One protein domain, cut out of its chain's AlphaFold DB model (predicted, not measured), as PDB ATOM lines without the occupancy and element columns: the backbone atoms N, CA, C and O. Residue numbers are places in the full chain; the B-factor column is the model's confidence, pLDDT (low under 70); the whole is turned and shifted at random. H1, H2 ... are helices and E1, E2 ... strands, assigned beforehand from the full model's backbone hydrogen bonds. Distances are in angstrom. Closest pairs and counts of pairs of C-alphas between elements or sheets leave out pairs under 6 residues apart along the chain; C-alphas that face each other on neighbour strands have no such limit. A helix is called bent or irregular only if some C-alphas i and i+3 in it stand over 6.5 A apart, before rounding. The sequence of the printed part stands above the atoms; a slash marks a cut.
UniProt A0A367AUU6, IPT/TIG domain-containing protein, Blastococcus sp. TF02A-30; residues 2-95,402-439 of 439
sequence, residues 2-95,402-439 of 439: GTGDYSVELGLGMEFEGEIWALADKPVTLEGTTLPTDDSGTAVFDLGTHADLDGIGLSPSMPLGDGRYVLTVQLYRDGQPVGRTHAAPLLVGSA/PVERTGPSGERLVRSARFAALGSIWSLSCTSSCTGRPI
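This is residues 2 to 95 and 402 to 439 of the 439 residues of the protein "IPT/TIG domain-containing protein" of Blastococcus sp. TF02A-30 (UniProt A0A367AUU6). A long, strongly twisted antiparallel sheet makes the core, with the long strands E1, E5, E6 and E7 side by side and the short strands E2, E9 and E8 continuing it at one end. The small hairpin E3 and E4 sits partly face to face with it as a loose sandwich, the long link of residues 51 to 66 runs back along the sheet on that same side, and the short helices H1 and H2 pack on the sheet near E2. The printed part has 132 residues, with nine named strands followed by two named helices, E1 to E9 and then H1 and H2; the class is mostly strand. It is compact, with a radius of gyration of the C-alphas of 14.9 A and spans of 44 by 30 by 28 A.

E1, residues 4 to 16, begins at C-alpha 4 (26.906, 17.833, 2.369) and is 38.5 A long. E2 is residues 19 to 24, E3 residues 27 to 30 and E4 residues 33 to 36. E5, residues 42 to 50, is 22.6 A long; E6, residues 67 to 77, 32.7 A; E7, residues 80 to 92, 32.3 A, with a bend of 72 degrees at residue 83. After the cut come E8, residues 404 to 406, E9, residues 412 to 414, H1, residues 417 to 420, and H2, residues 423 to 427, ending at C-alpha 427 (33.903, -12.900, 20.195).

The larger sheet is branched at E1: E2 and E5 lie on one side of it, E6 on the other side. N 8 and O 45 of E1 and E5 are 2.8 A apart, N 9 and O 74 of E1 and E6 2.8 A, and N 14 and O 21 of the hairpin E1 and E2 2.9 A. E7 forms a hairpin with E6, with N 73 and O 86 at 2.8 A. E9 is antiparallel to E2, with N 22 and O 414 at 2.9 A, and E8 forms a hairpin with E9, with N 405 and O 413 at 2.8 A. E2 runs on into E3 across 2 residues at 78 degrees. In the hairpin E3 and E4, N 28 and O 35 are 2.8 A apart; the closest C-alphas of E4 and E5, Leu 35 and Ala 43, are 6.2 A apart. H1 is on the branched sheet at a height of 7.6 A, and H2 at 7.4 A. H2 is irregular, but only just: C-alphas 423 and 426 are 6.8 A apart. In H2, 0 of 1 O i to N i+4 pairs and 1 of 2 O i to N i+3 pairs are within hydrogen-bond range; H1 is too short for an i+4 pair.

The C-alphas of Thr 3 and Ala 95, the two farthest apart, are 46.2 A apart. Residues 96 to 401 are not printed, and C-alphas 95 and 402 are 33.6 A apart across the cut. The link E5 to E6 is long. Mean pLDDT of the printed part is 79.5; residues 93 to 95 and 426 to 439 are among those under 70.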
ATOM      1  N   GLY A   2      32.529  18.252   6.664       68.81
ATOM      2  CA  GLY A   2      32.135  19.474   5.941       68.81
ATOM      3  C   GLY A   2      30.744  19.321   5.336       68.81
ATOM      4  O   GLY A   2      30.293  18.192   5.191       68.81
ATOM      5  N   THR A   3      30.109  20.429   4.954       84.12
ATOM      6  CA  THR A   3      28.709  20.463   4.508       84.12
ATOM      7  C   THR A   3      28.420  19.513   3.347       84.12
ATOM      8  O   THR A   3      29.166  19.506   2.365       84.12
ATOM      9  N   GLY A   4      27.343  18.739   3.433       87.75
ATOM     10  CA  GLY A   4      26.906  17.833   2.369       87.75
ATOM     11  C   GLY A   4      25.575  17.166   2.688       87.75
ATOM     12  O   GLY A   4      25.009  17.383   3.762       87.75
ATOM     13  N   ASP A   5      25.093  16.356   1.754       89.75
ATOM     14  CA  ASP A   5      23.893  15.544   1.930       89.75
ATOM     15  C   ASP A   5      24.260  14.235   2.611       89.75
ATOM     16  O   ASP A   5      25.060  13.454   2.093       89.75
ATOM     17  N   TYR A   6      23.696  13.996   3.788       89.75
ATOM     18  CA  TYR A   6      24.019  12.831   4.593       89.75
ATOM     19  C   TYR A   6      22.905  11.794   4.548       89.75
ATOM     20  O   TYR A   6      21.720  12.118   4.624       89.75
ATOM     21  N   SER A   7      23.300  10.527   4.499       91.69
ATOM     22  CA  SER A   7      22.406   9.391   4.706       91.69
ATOM     23  C   SER A   7      23.103   8.317   5.532       91.69
ATOM     24  O   SER A   7      24.332   8.261   5.612       91.69
ATOM     25  N   VAL A   8      22.323   7.483   6.210       92.50
ATOM     26  CA  VAL A   8      22.829   6.377   7.023       92.50
ATOM     27  C   VAL A   8      22.214   5.070   6.557       92.50
ATOM     28  O   VAL A   8      21.002   4.946   6.417       92.50
ATOM     29  N   GLU A   9      23.063   4.079   6.335       93.81
ATOM     30  CA  GLU A   9      22.662   2.712   6.041       93.81
ATOM     31  C   GLU A   9      22.744   1.883   7.319       93.81
ATOM     32  O   GLU A   9      23.802   1.777   7.948       93.81
ATOM     33  N   LEU A  10      21.616   1.283   7.684       93.06
ATOM     34  CA  LEU A  10      21.490   0.342   8.785       93.06
ATOM     35  C   LEU A  10      21.305  -1.057   8.207       93.06
ATOM     36  O   LEU A  10      20.309  -1.327   7.544       93.06
ATOM     37  N   GLY A  11      22.253  -1.954   8.462       92.38
ATOM     38  CA  GLY A  11      22.146  -3.357   8.072       92.38
ATOM     39  C   GLY A  11      21.826  -4.245   9.266       92.38
ATOM     40  O   GLY A  11      22.484  -4.132  10.297       92.38
ATOM     41  N   LEU A  12      20.886  -5.168   9.112       92.88
ATOM     42  CA  LEU A  12      20.459  -6.107  10.139       92.88
ATOM     43  C   LEU A  12      20.662  -7.554   9.681       92.88
ATOM     44  O   LEU A  12      20.146  -7.976   8.646       92.88
ATOM     45  N   GLY A  13      21.387  -8.324  10.488       89.19
ATOM     46  CA  GLY A  13      21.569  -9.757  10.289       89.19
ATOM     47  C   GLY A  13      21.150 -10.573  11.506       89.19
ATOM     48  O   GLY A  13      21.156 -10.064  12.623       89.19
ATOM     49  N   MET A  14      20.806 -11.839  11.295       87.12
ATOM     50  CA  MET A  14      20.486 -12.820  12.337       87.12
ATOM     51  C   MET A  14      21.405 -14.035  12.194       87.12
ATOM     52  O   MET A  14      21.594 -14.547  11.092       87.12
ATOM     53  N   GLU A  15      21.957 -14.522  13.303       84.75
ATOM     54  CA  GLU A  15      22.610 -15.827  13.346       84.75
ATOM     55  C   GLU A  15      21.566 -16.938  13.270       84.75
ATOM     56  O   GLU A  15      20.681 -17.046  14.121       84.75
ATOM     57  N   PHE A  16      21.705 -17.795  12.266       80.06
ATOM     58  CA  PHE A  16      20.863 -18.957  12.065       80.06
ATOM     59  C   PHE A  16      21.705 -20.102  11.492       80.06
ATOM     60  O   PHE A  16      22.422 -19.928  10.507       80.06
ATOM     61  N   GLU A  17      21.649 -21.271  12.140       79.62
ATOM     62  CA  GLU A  17      22.446 -22.463  11.782       79.62
ATOM     63  C   GLU A  17      23.975 -22.221  11.735       79.62
ATOM     64  O   GLU A  17      24.699 -22.880  10.994       79.62
ATOM     65  N   GLY A  18      24.490 -21.286  12.547       77.81
ATOM     66  CA  GLY A  18      25.926 -20.975  12.633       77.81
ATOM     67  C   GLY A  18      26.456 -20.035  11.541       77.81
ATOM     68  O   GLY A  18      27.651 -19.747  11.513       77.81
ATOM     69  N   GLU A  19      25.583 -19.525  10.671       81.81
ATOM     70  CA  GLU A  19      25.870 -18.463   9.700       81.81
ATOM     71  C   GLU A  19      25.045 -17.215  10.051       81.81
ATOM     72  O   GLU A  19      23.991 -17.316  10.677       81.81
ATOM     73  N   ILE A  20      25.513 -16.023   9.673       86.31
ATOM     74  CA  ILE A  20      24.743 -14.785   9.846       86.31
ATOM     75  C   ILE A  20      24.087 -14.444   8.510       86.31
ATOM     76  O   ILE A  20      24.766 -14.202   7.512       86.31
ATOM     77  N   TRP A  21      22.760 -14.420   8.511       87.19
ATOM     78  CA  TRP A  21      21.912 -14.148   7.356       87.19
ATOM     79  C   TRP A  21      21.406 -12.711   7.401       87.19
ATOM     80  O   TRP A  21      21.205 -12.169   8.486       87.19
ATOM     81  N   ALA A  22      21.173 -12.099   6.240       91.06
ATOM     82  CA  ALA A  22      20.487 -10.816   6.163       91.06
ATOM     83  C   ALA A  22      19.023 -10.983   6.578       91.06
ATOM     84  O   ALA A  22      18.360 -11.930   6.152       91.06
ATOM     85  N   LEU A  23      18.523 -10.067   7.403       88.56
ATOM     86  CA  LEU A  23      17.127 -10.046   7.817       88.56
ATOM     87  C   LEU A  23      16.368  -9.125   6.860       88.56
ATOM     88  O   LEU A  23      16.506  -7.907   6.958       88.56
ATOM     89  N   ALA A  24      15.613  -9.695   5.925       89.19
ATOM     90  CA  ALA A  24      14.862  -8.945   4.921       89.19
ATOM     91  C   ALA A  24      13.454  -8.582   5.418       89.19
ATOM     92  O   ALA A  24      12.917  -9.214   6.334       89.19
ATOM     93  N   ASP A  25      12.869  -7.547   4.813       85.31
ATOM     94  CA  ASP A  25      11.508  -7.060   5.062       85.31
ATOM     95  C   ASP A  25      11.249  -6.641   6.520       85.31
ATOM     96  O   ASP A  25      10.107  -6.593   6.991       85.31
ATOM     97  N   LYS A  26      12.309  -6.328   7.276       87.25
ATOM     98  CA  LYS A  26      12.191  -5.926   8.677       87.25
ATOM     99  C   LYS A  26      11.997  -4.430   8.817       87.25
ATOM    100  O   LYS A  26      12.829  -3.672   8.330       87.25
ATOM    101  N   PRO A  27      10.947  -3.984   9.530       81.50
ATOM    102  CA  PRO A  27      10.713  -2.567   9.724       81.50
ATOM    103  C   PRO A  27      11.779  -1.984  10.651       81.50
ATOM    104  O   PRO A  27      11.900  -2.373  11.816       81.50
ATOM    105  N   VAL A  28      12.525  -1.021  10.126       86.69
ATOM    106  CA  VAL A  28      13.481  -0.201  10.858       86.69
ATOM    107  C   VAL A  28      12.915   1.202  10.968       86.69
ATOM    108  O   VAL A  28      12.533   1.780   9.958       86.69
ATOM    109  N   THR A  29      12.851   1.759  12.175       82.38
ATOM    110  CA  THR A  29      12.380   3.134  12.388       82.38
ATOM    111  C   THR A  29      13.508   4.017  12.894       82.38
ATOM    112  O   THR A  29      14.116   3.690  13.910       82.38
ATOM    113  N   LEU A  30      13.755   5.142  12.224       84.12
ATOM    114  CA  LEU A  30      14.730   6.160  12.610       84.12
ATOM    115  C   LEU A  30      14.089   7.547  12.462       84.12
ATOM    116  O   LEU A  30      13.489   7.836  11.431       84.12
ATOM    117  N   GLU A  31      14.166   8.377  13.508       82.19
ATOM    118  CA  GLU A  31      13.569   9.730  13.540       82.19
ATOM    119  C   GLU A  31      12.093   9.778  13.076       82.19
ATOM    120  O   GLU A  31      11.651  10.699  12.396       82.19
ATOM    121  N   GLY A  32      11.311   8.742  13.410       79.00
ATOM    122  CA  GLY A  32       9.895   8.627  13.036       79.00
ATOM    123  C   GLY A  32       9.623   8.140  11.606       79.00
ATOM    124  O   GLY A  32       8.466   7.900  11.266       79.00
ATOM    125  N   THR A  33      10.657   7.932  10.790       83.81
ATOM    126  CA  THR A  33      10.545   7.317   9.461       83.81
ATOM    127  C   THR A  33      10.771   5.816   9.571       83.81
ATOM    128  O   THR A  33      11.781   5.391  10.125       83.81
ATOM    129  N   THR A  34       9.852   5.009   9.037       85.50
ATOM    130  CA  THR A  34       9.972   3.545   9.023       85.50
ATOM    131  C   THR A  34      10.239   3.045   7.610       85.50
ATOM    132  O   THR A  34       9.434   3.284   6.713       85.50
ATOM    133  N   LEU A  35      11.338   2.312   7.424       83.06
ATOM    134  CA  LEU A  35      11.692   1.655   6.168       83.06
ATOM    135  C   LEU A  35      11.935   0.160   6.404       83.06
ATOM    136  O   LEU A  35      12.552  -0.201   7.409       83.06
ATOM    137  N   PRO A  36      11.442  -0.724   5.521       88.38
ATOM    138  CA  PRO A  36      11.794  -2.134   5.570       88.38
ATOM    139  C   PRO A  36      13.249  -2.334   5.128       88.38
ATOM    140  O   PRO A  36      13.745  -1.608   4.266       88.38
ATOM    141  N   THR A  37      13.919  -3.338   5.688       90.19
ATOM    142  CA  THR A  37      15.184  -3.823   5.134       90.19
ATOM    143  C   THR A  37      14.964  -4.520   3.794       90.19
ATOM    144  O   THR A  37      13.977  -5.232   3.608       90.19
ATOM    145  N   ASP A  38      15.891  -4.337   2.860       88.12
ATOM    146  CA  ASP A  38      15.900  -5.027   1.570       88.12
ATOM    147  C   ASP A  38      16.434  -6.474   1.673       88.12
ATOM    148  O   ASP A  38      16.763  -6.969   2.754       88.12
ATOM    149  N   ASP A  39      16.565  -7.162   0.533       87.44
ATOM    150  CA  ASP A  39      17.123  -8.522   0.454       87.44
ATOM    151  C   ASP A  39      18.584  -8.614   0.926       87.44
ATOM    152  O   ASP A  39      19.065  -9.687   1.287       87.44
ATOM    153  N   SER A  40      19.313  -7.497   0.941       88.56
ATOM    154  CA  SER A  40      20.663  -7.445   1.501       88.56
ATOM    155  C   SER A  40      20.662  -7.238   3.019       88.56
ATOM    156  O   SER A  40      21.721  -7.332   3.647       88.56
ATOM    157  N   GLY A  41      19.481  -7.028   3.610       88.38
ATOM    158  CA  GLY A  41      19.255  -6.774   5.026       88.38
ATOM    159  C   GLY A  41      19.477  -5.319   5.408       88.38
ATOM    160  O   GLY A  41      19.744  -5.055   6.577       88.38
ATOM    161  N   THR A  42      19.428  -4.380   4.459       93.44
ATOM    162  CA  THR A  42      19.763  -2.971   4.698       93.44
ATOM    163  C   THR A  42      18.573  -2.038   4.533       93.44
ATOM    164  O   THR A  42      17.691  -2.273   3.714       93.44
ATOM    165  N   ALA A  43      18.556  -0.971   5.326       91.19
ATOM    166  CA  ALA A  43      17.638   0.150   5.198       91.19
ATOM    167  C   ALA A  43      18.448   1.454   5.209       91.19
ATOM    168  O   ALA A  43      19.268   1.670   6.106       91.19
ATOM    169  N   VAL A  44      18.229   2.312   4.211       93.50
ATOM    170  CA  VAL A  44      18.935   3.592   4.057       93.50
ATOM    171  C   VAL A  44      18.005   4.733   4.444       93.50
ATOM    172  O   VAL A  44      16.907   4.840   3.908       93.50
ATOM    173  N   PHE A  45      18.455   5.583   5.360       91.00
ATOM    174  CA  PHE A  45      17.721   6.750   5.831       91.00
ATOM    175  C   PHE A  45      18.444   8.022   5.417       91.00
ATOM    176  O   PHE A  45      19.615   8.213   5.755       91.00
ATOM    177  N   ASP A  46      17.733   8.909   4.733       91.44
ATOM    178  CA  ASP A  46      18.236  10.240   4.430       91.44
ATOM    179  C   ASP A  46      18.209  11.094   5.698       91.44
ATOM    180  O   ASP A  46      17.166  11.291   6.321       91.44
ATOM    181  N   LEU A  47      19.377  11.600   6.090       87.31
ATOM    182  CA  LEU A  47      19.520  12.544   7.196       87.31
ATOM    183  C   LEU A  47      19.356  13.989   6.706       87.31
ATOM    184  O   LEU A  47      19.097  14.880   7.512       87.31
ATOM    185  N   GLY A  48      19.469  14.215   5.395       86.88
ATOM    186  CA  GLY A  48      19.366  15.524   4.755       86.88
ATOM    187  C   GLY A  48      20.693  16.279   4.719       86.88
ATOM    188  O   GLY A  48      21.754  15.739   5.041       86.88
ATOM    189  N   THR A  49      20.636  17.543   4.299       88.81
ATOM    190  CA  THR A  49      21.819  18.402   4.204       88.81
ATOM    191  C   THR A  49      22.223  18.910   5.583       88.81
ATOM    192  O   THR A  49      21.458  19.623   6.233       88.81
ATOM    193  N   HIS A  50      23.449  18.610   6.005       82.94
ATOM    194  CA  HIS A  50      24.009  19.105   7.267       82.94
ATOM    195  C   HIS A  50      25.368  19.759   7.043       82.94
ATOM    196  O   HIS A  50      26.088  19.411   6.109       82.94
ATOM    197  N   ALA A  51      25.727  20.729   7.889       78.38
ATOM    198  CA  ALA A  51      27.058  21.343   7.874       78.38
ATOM    199  C   ALA A  51      28.118  20.427   8.512       78.38
ATOM    200  O   ALA A  51      29.252  20.342   8.034       78.38
ATOM    201  N   ASP A  52      27.703  19.709   9.548       73.69
ATOM    202  CA  ASP A  52      28.429  18.685  10.277       73.69
ATOM    203  C   ASP A  52      27.410  17.788  11.005       73.69
ATOM    204  O   ASP A  52      26.215  18.074  11.011       73.69
ATOM    205  N   LEU A  53      27.876  16.674  11.566       72.00
ATOM    206  CA  LEU A  53      27.027  15.700  12.260       72.00
ATOM    207  C   LEU A  53      27.277  15.688  13.774       72.00
ATOM    208  O   LEU A  53      26.867  14.746  14.457       72.00
ATOM    209  N   ASP A  54      27.990  16.684  14.307       76.69
ATOM    210  CA  ASP A  54      28.343  16.684  15.722       76.69
ATOM    211  C   ASP A  54      27.078  16.873  16.573       76.69
ATOM    212  O   ASP A  54      26.303  17.812  16.406       76.69
ATOM    213  N   GLY A  55      26.847  15.937  17.496       66.56
ATOM    214  CA  GLY A  55      25.669  15.939  18.369       66.56
ATOM    215  C   GLY A  55      24.402  15.320  17.768       66.56
ATOM    216  O   GLY A  55      23.393  15.248  18.472       66.56
ATOM    217  N   ILE A  56      24.437  14.815  16.528       73.31
ATOM    218  CA  ILE A  56      23.313  14.063  15.954       73.31
ATOM    219  C   ILE A  56      23.335  12.633  16.505       73.31
ATOM    220  O   ILE A  56      24.117  11.782  16.083       73.31
ATOM    221  N   GLY A  57      22.475  12.370  17.489       76.44
ATOM    222  CA  GLY A  57      22.255  11.031  18.030       76.44
ATOM    223  C   GLY A  57      21.233  10.268  17.195       76.44
ATOM    224  O   GLY A  57      20.073  10.655  17.156       76.44
ATOM    225  N   LEU A  58      21.644   9.166  16.570       80.50
ATOM    226  CA  LEU A  58      20.735   8.283  15.838       80.50
ATOM    227  C   LEU A  58      20.200   7.201  16.779       80.50
ATOM    228  O   LEU A  58      20.977   6.422  17.332       80.50
ATOM    229  N   SER A  59      18.878   7.138  16.941       83.31
ATOM    230  CA  SER A  59      18.214   6.166  17.823       83.31
ATOM    231  C   SER A  59      17.278   5.242  17.037       83.31
ATOM    232  O   SER A  59      16.057   5.399  17.104       83.31
ATOM    233  N   PRO A  60      17.816   4.287  16.259       82.50
ATOM    234  CA  PRO A  60      16.982   3.386  15.483       82.50
ATOM    235  C   PRO A  60      16.242   2.382  16.382       82.50
ATOM    236  O   PRO A  60      16.773   1.915  17.390       82.50
ATOM    237  N   SER A  61      15.020   2.013  15.997       80.00
ATOM    238  CA  SER A  61      14.202   1.009  16.686       80.00
ATOM    239  C   SER A  61      13.668  -0.042  15.712       80.00
ATOM    240  O   SER A  61      13.229   0.285  14.608       80.00
ATOM    241  N   MET A  62      13.713  -1.314  16.122       83.31
ATOM    242  CA  MET A  62      13.214  -2.453  15.345       83.31
ATOM    243  C   MET A  62      12.584  -3.509  16.267       83.31
ATOM    244  O   MET A  62      13.160  -3.816  17.314       83.31
ATOM    245  N   PRO A  63      11.449  -4.121  15.888       77.25
ATOM    246  CA  PRO A  63      10.913  -5.282  16.586       77.25
ATOM    247  C   PRO A  63      11.704  -6.547  16.214       77.25
ATOM    248  O   PRO A  63      11.656  -7.010  15.069       77.25
ATOM    249  N   LEU A  64      12.408  -7.124  17.189       77.94
ATOM    250  CA  LEU A  64      13.176  -8.364  17.040       77.94
ATOM    251  C   LEU A  64      12.610  -9.454  17.952       77.94
ATOM    252  O   LEU A  64      12.193  -9.169  19.076       77.94
ATOM    253  N   GLY A  65      12.577 -10.684  17.442       70.88
ATOM    254  CA  GLY A  65      12.296 -11.872  18.241       70.88
ATOM    255  C   GLY A  65      13.531 -12.320  19.016       70.88
ATOM    256  O   GLY A  65      14.557 -11.645  19.025       70.88
ATOM    257  N   ASP A  66      13.442 -13.480  19.657       76.56
ATOM    258  CA  ASP A  66      14.596 -14.071  20.326       76.56
ATOM    259  C   ASP A  66      15.625 -14.550  19.306       76.56
ATOM    260  O   ASP A  66      15.305 -15.247  18.343       76.56
ATOM    261  N   GLY A  67      16.884 -14.203  19.537       75.50
ATOM    262  CA  GLY A  67      17.974 -14.578  18.666       75.50
ATOM    263  C   GLY A  67      19.230 -13.750  18.880       75.50
ATOM    264  O   GLY A  67      19.311 -12.819  19.684       75.50
ATOM    265  N   ARG A  68      20.250 -14.112  18.113       82.19
ATOM    266  CA  ARG A  68      21.505 -13.378  18.023       82.19
ATOM    267  C   ARG A  68      21.480 -12.591  16.728       82.19
ATOM    268  O   ARG A  68      21.345 -13.169  15.657       82.19
ATOM    269  N   TYR A  69      21.593 -11.277  16.830       86.50
ATOM    270  CA  TYR A  69      21.517 -10.352  15.711       86.50
ATOM    271  C   TYR A  69      22.797  -9.531  15.583       86.50
ATOM    272  O   TYR A  69      23.546  -9.351  16.540       86.50
ATOM    273  N   VAL A  70      23.048  -9.011  14.391       88.25
ATOM    274  CA  VAL A  70      24.147  -8.092  14.113       88.25
ATOM    275  C   VAL A  70      23.576  -6.837  13.493       88.25
ATOM    276  O   VAL A  70      22.905  -6.910  12.467       88.25
ATOM    277  N   LEU A  71      23.872  -5.692  14.101       88.25
ATOM    278  CA  LEU A  71      23.585  -4.386  13.526       88.25
ATOM    279  C   LEU A  71      24.858  -3.832  12.895       88.25
ATOM    280  O   LEU A  71      25.904  -3.785  13.542       88.25
ATOM    281  N   THR A  72      24.759  -3.401  11.643       88.25
ATOM    282  CA  THR A  72      25.812  -2.680  10.932       88.25
ATOM    283  C   THR A  72      25.363  -1.264  10.615       88.25
ATOM    284  O   THR A  72      24.187  -1.045  10.337       88.25
ATOM    285  N   VAL A  73      26.288  -0.311  10.662       90.56
ATOM    286  CA  VAL A  73      26.019   1.106  10.410       90.56
ATOM    287  C   VAL A  73      27.101   1.664   9.493       90.56
ATOM    288  O   VAL A  73      28.289   1.554   9.807       90.56
ATOM    289  N   GLN A  74      26.696   2.269   8.378       90.94
ATOM    290  CA  GLN A  74      27.573   2.996   7.462       90.94
ATOM    291  C   GLN A  74      26.986   4.381   7.194       90.94
ATOM    292  O   GLN A  74      25.832   4.514   6.799       90.94
ATOM    293  N   LEU A  75      27.793   5.418   7.396       90.06
ATOM    294  CA  LEU A  75      27.428   6.787   7.049       90.06
ATOM    295  C   LEU A  75      27.809   7.069   5.593       90.06
ATOM    296  O   LEU A  75      28.884   6.657   5.154       90.06
ATOM    297  N   TYR A  76      26.979   7.816   4.878       90.44
ATOM    298  CA  TYR A  76      27.250   8.325   3.540       90.44
ATOM    299  C   TYR A  76      27.158   9.849   3.524       90.44
ATOM    300  O   TYR A  76      26.383  10.452   4.266       90.44
ATOM    301  N   ARG A  77      27.962  10.463   2.659       90.31
ATOM    302  CA  ARG A  77      27.920  11.883   2.322       90.31
ATOM    303  C   ARG A  77      27.969  12.017   0.811       90.31
ATOM    304  O   ARG A  77      28.872  11.464   0.188       90.31
ATOM    305  N   ASP A  78      27.014  12.736   0.238       89.81
ATOM    306  CA  ASP A  78      26.893  12.958  -1.204       89.81
ATOM    307  C   ASP A  78      26.916  11.618  -1.985       89.81
ATOM    308  O   ASP A  78      27.517  11.486  -3.052       89.81
ATOM    309  N   GLY A  79      26.322  10.571  -1.392       87.62
ATOM    310  CA  GLY A  79      26.305   9.203  -1.923       87.62
ATOM    311  C   GLY A  79      27.613   8.411  -1.784       87.62
ATOM    312  O   GLY A  79      27.701   7.298  -2.296       87.62
ATOM    313  N   GLN A  80      28.641   8.942  -1.114       88.75
ATOM    314  CA  GLN A  80      29.915   8.256  -0.866       88.75
ATOM    315  C   GLN A  80      30.058   7.828   0.599       88.75
ATOM    316  O   GLN A  80      29.725   8.609   1.491       88.75
ATOM    317  N   PRO A  81      30.575   6.618   0.888       90.31
ATOM    318  CA  PRO A  81      30.731   6.150   2.259       90.31
ATOM    319  C   PRO A  81      31.757   7.002   3.013       90.31
ATOM    320  O   PRO A  81      32.876   7.241   2.554       90.31
ATOM    321  N   VAL A  82      31.374   7.447   4.203       87.31
ATOM    322  CA  VAL A  82      32.220   8.193   5.131       87.31
ATOM    323  C   VAL A  82      32.745   7.238   6.194       87.31
ATOM    324  O   VAL A  82      31.984   6.678   6.979       87.31
ATOM    325  N   GLY A  83      34.065   7.074   6.251       85.31
ATOM    326  CA  GLY A  83      34.697   6.172   7.214       85.31
ATOM    327  C   GLY A  83      34.461   4.695   6.889       85.31
ATOM    328  O   GLY A  83      34.245   4.329   5.737       85.31
ATOM    329  N   ARG A  84      34.565   3.839   7.910       82.81
ATOM    330  CA  ARG A  84      34.346   2.390   7.790       82.81
ATOM    331  C   ARG A  84      32.971   2.019   8.327       82.81
ATOM    332  O   ARG A  84      32.438   2.719   9.185       82.81
ATOM    333  N   THR A  85      32.449   0.882   7.885       84.12
ATOM    334  CA  THR A  85      31.212   0.338   8.441       84.12
ATOM    335  C   THR A  85      31.496  -0.182   9.843       84.12
ATOM    336  O   THR A  85      32.512  -0.838  10.070       84.12
ATOM    337  N   HIS A  86      30.605   0.089  10.790       83.56
ATOM    338  CA  HIS A  86      30.687  -0.448  12.146       83.56
ATOM    339  C   HIS A  86      29.701  -1.595  12.315       83.56
ATOM    340  O   HIS A  86      28.578  -1.496  11.836       83.56
ATOM    341  N   ALA A  87      30.093  -2.658  13.021       83.12
ATOM    342  CA  ALA A  87      29.214  -3.780  13.347       83.12
ATOM    343  C   ALA A  87      29.181  -4.062  14.857       83.12
ATOM    344  O   ALA A  87      30.233  -4.066  15.505       83.12
ATOM    345  N   ALA A  88      27.997  -4.345  15.406       82.06
ATOM    346  CA  ALA A  88      27.798  -4.691  16.812       82.06
ATOM    347  C   ALA A  88      26.883  -5.923  16.979       82.06
ATOM    348  O   ALA A  88      25.852  -6.010  16.305       82.06
ATOM    349  N   PRO A  89      27.231  -6.869  17.875       80.62
ATOM    350  CA  PRO A  89      26.363  -7.982  18.227       80.62
ATOM    351  C   PRO A  89      25.220  -7.522  19.145       80.62
ATOM    352  O   PRO A  89      25.413  -6.725  20.062       80.62
ATOM    353  N   LEU A  90      24.040  -8.085  18.924       81.19
ATOM    354  CA  LEU A  90      22.814  -7.875  19.683       81.19
ATOM    355  C   LEU A  90      22.296  -9.248  20.116       81.19
ATOM    356  O   LEU A  90      22.072 -10.120  19.283       81.19
ATOM    357  N   LEU A  91      22.114  -9.464  21.414       79.88
ATOM    358  CA  LEU A  91      21.470 -10.673  21.926       79.88
ATOM    359  C   LEU A  91      20.066 -10.302  22.393       79.88
ATOM    360  O   LEU A  91      19.908  -9.491  23.304       79.88
ATOM    361  N   VAL A  92      19.065 -10.906  21.768       73.69
ATOM    362  CA  VAL A  92      17.658 -10.786  22.140       73.69
ATOM    363  C   VAL A  92      17.232 -12.158  22.642       73.69
ATOM    364  O   VAL A  92      17.508 -13.168  22.005       73.69
ATOM    365  N   GLY A  93      16.636 -12.242  23.819       64.69
ATOM    366  CA  GLY A  93      16.235 -13.531  24.359       64.69
ATOM    367  C   GLY A  93      15.150 -13.398  25.408       64.69
ATOM    368  O   GLY A  93      15.242 -12.559  26.307       64.69
ATOM    369  N   SER A  94      14.164 -14.282  25.325       46.88
ATOM    370  CA  SER A  94      13.225 -14.582  26.384       46.88
ATOM    371  C   SER A  94      13.989 -15.291  27.488       46.88
ATOM    372  O   SER A  94      14.684 -16.283  27.258       46.88
ATOM    373  N   ALA A  95      13.877 -14.789  28.714       34.41
ATOM    374  CA  ALA A  95      14.460 -15.458  29.865       34.41
ATOM    375  C   ALA A  95      13.910 -16.896  29.967       34.41
ATOM    376  O   ALA A  95      12.706 -17.097  30.129       34.41
ATOM    377  N   PRO A 402      18.077 -15.558  -4.767       67.50
ATOM    378  CA  PRO A 402      18.785 -15.472  -3.505       67.50
ATOM    379  C   PRO A 402      18.417 -16.676  -2.634       67.50
ATOM    380  O   PRO A 402      17.274 -17.132  -2.616       67.50
ATOM    381  N   VAL A 403      19.410 -17.257  -1.960       80.38
ATOM    382  CA  VAL A 403      19.148 -18.387  -1.065       80.38
ATOM    383  C   VAL A 403      18.404 -17.835   0.145       80.38
ATOM    384  O   VAL A 403      18.950 -16.995   0.863       80.38
ATOM    385  N   GLU A 404      17.180 -18.309   0.357       84.19
ATOM    386  CA  GLU A 404      16.283 -17.837   1.412       84.19
ATOM    387  C   GLU A 404      15.984 -18.918   2.449       84.19
ATOM    388  O   GLU A 404      15.956 -20.113   2.143       84.19
ATOM    389  N   ARG A 405      15.727 -18.491   3.688       77.44
ATOM    390  CA  ARG A 405      15.249 -19.332   4.790       77.44
ATOM    391  C   ARG A 405      14.237 -18.586   5.650       77.44
ATOM    392  O   ARG A 405      14.196 -17.360   5.664       77.44
ATOM    393  N   THR A 406      13.446 -19.338   6.405       78.19
ATOM    394  CA  THR A 406      12.567 -18.785   7.438       78.19
ATOM    395  C   THR A 406      13.246 -18.890   8.800       78.19
ATOM    396  O   THR A 406      13.660 -19.977   9.201       78.19
ATOM    397  N   GLY A 407      13.375 -17.759   9.490       72.69
ATOM    398  CA  GLY A 407      13.940 -17.660  10.830       72.69
ATOM    399  C   GLY A 407      13.000 -18.181  11.928       72.69
ATOM    400  O   GLY A 407      11.830 -18.477  11.663       72.69
ATOM    401  N   PRO A 408      13.490 -18.288  13.176       65.56
ATOM    402  CA  PRO A 408      12.767 -18.897  14.297       65.56
ATOM    403  C   PRO A 408      11.412 -18.254  14.621       65.56
ATOM    404  O   PRO A 408      10.517 -18.939  15.109       65.56
ATOM    405  N   SER A 409      11.249 -16.960  14.337       63.97
ATOM    406  CA  SER A 409      10.016 -16.204  14.585       63.97
ATOM    407  C   SER A 409       9.266 -15.875  13.289       63.97
ATOM    408  O   SER A 409       8.455 -14.950  13.259       63.97
ATOM    409  N   GLY A 410       9.539 -16.606  12.203       72.19
ATOM    410  CA  GLY A 410       8.940 -16.365  10.889       72.19
ATOM    411  C   GLY A 410       9.627 -15.263  10.079       72.19
ATOM    412  O   GLY A 410       9.038 -14.757   9.128       72.19
ATOM    413  N   GLU A 411      10.847 -14.852  10.445       81.00
ATOM    414  CA  GLU A 411      11.601 -13.853   9.681       81.00
ATOM    415  C   GLU A 411      12.037 -14.368   8.303       81.00
ATOM    416  O   GLU A 411      12.361 -15.545   8.159       81.00
ATOM    417  N   ARG A 412      12.119 -13.486   7.300       83.81
ATOM    418  CA  ARG A 412      12.722 -13.817   6.005       83.81
ATOM    419  C   ARG A 412      14.234 -13.592   6.070       83.81
ATOM    420  O   ARG A 412      14.698 -12.474   6.276       83.81
ATOM    421  N   LEU A 413      14.991 -14.676   5.945       82.62
ATOM    422  CA  LEU A 413      16.450 -14.694   5.983       82.62
ATOM    423  C   LEU A 413      16.988 -14.851   4.569       82.62
ATOM    424  O   LEU A 413      16.660 -15.826   3.899       82.62
ATOM    425  N   VAL A 414      17.849 -13.936   4.139       86.06
ATOM    426  CA  VAL A 414      18.459 -13.951   2.807       86.06
ATOM    427  C   VAL A 414      19.970 -14.104   2.940       86.06
ATOM    428  O   VAL A 414      20.609 -13.491   3.800       86.06
ATOM    429  N   ARG A 415      20.580 -14.958   2.116       84.38
ATOM    430  CA  ARG A 415      22.028 -15.164   2.177       84.38
ATOM    431  C   ARG A 415      22.767 -13.921   1.692       84.38
ATOM    432  O   ARG A 415      22.581 -13.486   0.560       84.38
ATOM    433  N   SER A 416      23.666 -13.398   2.524       86.75
ATOM    434  CA  SER A 416      24.430 -12.185   2.233       86.75
ATOM    435  C   SER A 416      25.911 -12.391   2.529       86.75
ATOM    436  O   SER A 416      26.287 -12.746   3.646       86.75
ATOM    437  N   ALA A 417      26.769 -12.125   1.538       81.44
ATOM    438  CA  ALA A 417      28.222 -12.217   1.699       81.44
ATOM    439  C   ALA A 417      28.748 -11.253   2.780       81.44
ATOM    440  O   ALA A 417      29.691 -11.584   3.499       81.44
ATOM    441  N   ARG A 418      28.097 -10.090   2.929       81.69
ATOM    442  CA  ARG A 418      28.410  -9.092   3.960       81.69
ATOM    443  C   ARG A 418      28.236  -9.672   5.358       81.69
ATOM    444  O   ARG A 418      29.144  -9.559   6.171       81.69
ATOM    445  N   PHE A 419      27.092 -10.294   5.632       83.25
ATOM    446  CA  PHE A 419      26.804 -10.846   6.956       83.25
ATOM    447  C   PHE A 419      27.539 -12.162   7.211       83.25
ATOM    448  O   PHE A 419      28.064 -12.348   8.308       83.25
ATOM    449  N   ALA A 420      27.702 -13.015   6.198       79.50
ATOM    450  CA  ALA A 420      28.465 -14.256   6.320       79.50
ATOM    451  C   ALA A 420      29.920 -14.013   6.776       79.50
ATOM    452  O   ALA A 420      30.469 -14.789   7.559       79.50
ATOM    453  N   ALA A 421      30.532 -12.898   6.360       80.06
ATOM    454  CA  ALA A 421      31.878 -12.510   6.787       80.06
ATOM    455  C   ALA A 421      31.976 -12.125   8.282       80.06
ATOM    456  O   ALA A 421      33.074 -12.077   8.842       80.06
ATOM    457  N   LEU A 422      30.848 -11.878   8.959       79.50
ATOM    458  CA  LEU A 422      30.801 -11.380  10.336       79.50
ATOM    459  C   LEU A 422      30.762 -12.480  11.401       79.50
ATOM    460  O   LEU A 422      30.617 -12.161  12.575       79.50
ATOM    461  N   GLY A 423      30.947 -13.761  11.061       68.62
ATOM    462  CA  GLY A 423      30.865 -14.866  12.035       68.62
ATOM    463  C   GLY A 423      31.773 -14.712  13.271       68.62
ATOM    464  O   GLY A 423      31.447 -15.190  14.355       68.62
ATOM    465  N   SER A 424      32.887 -13.977  13.153       74.31
ATOM    466  CA  SER A 424      33.799 -13.695  14.275       74.31
ATOM    467  C   SER A 424      33.304 -12.620  15.255       74.31
ATOM    468  O   SER A 424      33.903 -12.443  16.319       74.31
ATOM    469  N   ILE A 425      32.218 -11.905  14.939       72.50
ATOM    470  CA  ILE A 425      31.707 -10.779  15.736       72.50
ATOM    471  C   ILE A 425      31.255 -11.198  17.139       72.50
ATOM    472  O   ILE A 425      31.328 -10.419  18.085       72.50
ATOM    473  N   TRP A 426      30.878 -12.463  17.294       69.75
ATOM    474  CA  TRP A 426      30.440 -13.070  18.546       69.75
ATOM    475  C   TRP A 426      31.522 -13.192  19.617       69.75
ATOM    476  O   TRP A 426      31.205 -13.465  20.772       69.75
ATOM    477  N   SER A 427      32.786 -12.979  19.251       69.19
ATOM    478  CA  SER A 427      33.903 -12.900  20.195       69.19
ATOM    479  C   SER A 427      34.008 -11.543  20.911       69.19
ATOM    480  O   SER A 427      34.823 -11.398  21.821       69.19
ATOM    481  N   LEU A 428      33.194 -10.547  20.535       63.03
ATOM    482  CA  LEU A 428      33.170  -9.226  21.169       63.03
ATOM    483  C   LEU A 428      32.350  -9.234  22.467       63.03
ATOM    484  O   LEU A 428      31.161  -9.549  22.469       63.03
ATOM    485  N   SER A 429      32.970  -8.821  23.575       54.28
ATOM    486  CA  SER A 429      32.298  -8.626  24.865       54.28
ATOM    487  C   SER A 429      31.676  -7.224  24.948       54.28
ATOM    488  O   SER A 429      32.327  -6.272  25.369       54.28
ATOM    489  N   CYS A 430      30.416  -7.088  24.529       53.69
ATOM    490  CA  CYS A 430      29.665  -5.821  24.509       53.69
ATOM    491  C   CYS A 430      28.790  -5.607  25.759       53.69
ATOM    492  O   CYS A 430      27.620  -5.251  25.647       53.69
ATOM    493  N   THR A 431      29.308  -5.855  26.961       44.44
ATOM    494  CA  THR A 431      28.488  -5.913  28.187       44.44
ATOM    495  C   THR A 431      27.974  -4.552  28.687       44.44
ATOM    496  O   THR A 431      27.115  -4.525  29.563       44.44
ATOM    497  N   SER A 432      28.464  -3.432  28.138       37.75
ATOM    498  CA  SER A 432      28.135  -2.064  28.599       37.75
ATOM    499  C   SER A 432      28.031  -1.022  27.489       37.75
ATOM    500  O   SER A 432      27.120  -0.201  27.483       37.75
ATOM    501  N   SER A 433      28.971  -1.053  26.550       40.81
ATOM    502  CA  SER A 433      29.031  -0.168  25.390       40.81
ATOM    503  C   SER A 433      29.857  -0.860  24.318       40.81
ATOM    504  O   SER A 433      30.886  -1.454  24.645       40.81
ATOM    505  N   CYS A 434      29.449  -0.772  23.056       55.16
ATOM    506  CA  CYS A 434      30.251  -1.289  21.957       55.16
ATOM    507  C   CYS A 434      30.502  -0.205  20.921       55.16
ATOM    508  O   CYS A 434      29.575   0.294  20.299       55.16
ATOM    509  N   THR A 435      31.775   0.126  20.703       55.38
ATOM    510  CA  THR A 435      32.219   1.086  19.676       55.38
ATOM    511  C   THR A 435      32.095   0.532  18.246       55.38
ATOM    512  O   THR A 435      32.532   1.168  17.288       55.38
ATOM    513  N   GLY A 436      31.509  -0.662  18.096       54.28
ATOM    514  CA  GLY A 436      31.478  -1.452  16.868       54.28
ATOM    515  C   GLY A 436      32.876  -1.896  16.423       54.28
ATOM    516  O   GLY A 436      33.878  -1.239  16.711       54.28
ATOM    517  N   ARG A 437      32.985  -3.020  15.706       58.09
ATOM    518  CA  ARG A 437      34.212  -3.300  14.940       58.09
ATOM    519  C   ARG A 437      34.117  -2.595  13.588       58.09
ATOM    520  O   ARG A 437      33.088  -2.769  12.936       58.09
ATOM    521  N   PRO A 438      35.155  -1.855  13.158       56.69
ATOM    522  CA  PRO A 438      35.272  -1.473  11.763       56.69
ATOM    523  C   PRO A 438      35.438  -2.750  10.938       56.69
ATOM    524  O   PRO A 438      36.329  -3.554  11.242       56.69
ATOM    525  N   ILE A 439      34.568  -2.945   9.954       56.09
ATOM    526  CA  ILE A 439      34.578  -4.107   9.055       56.09
ATOM    527  C   ILE A 439      35.116  -3.750   7.676       56.09
ATOM    528  O   ILE A 439      35.009  -2.563   7.284       56.09
TER     529      ILE A 439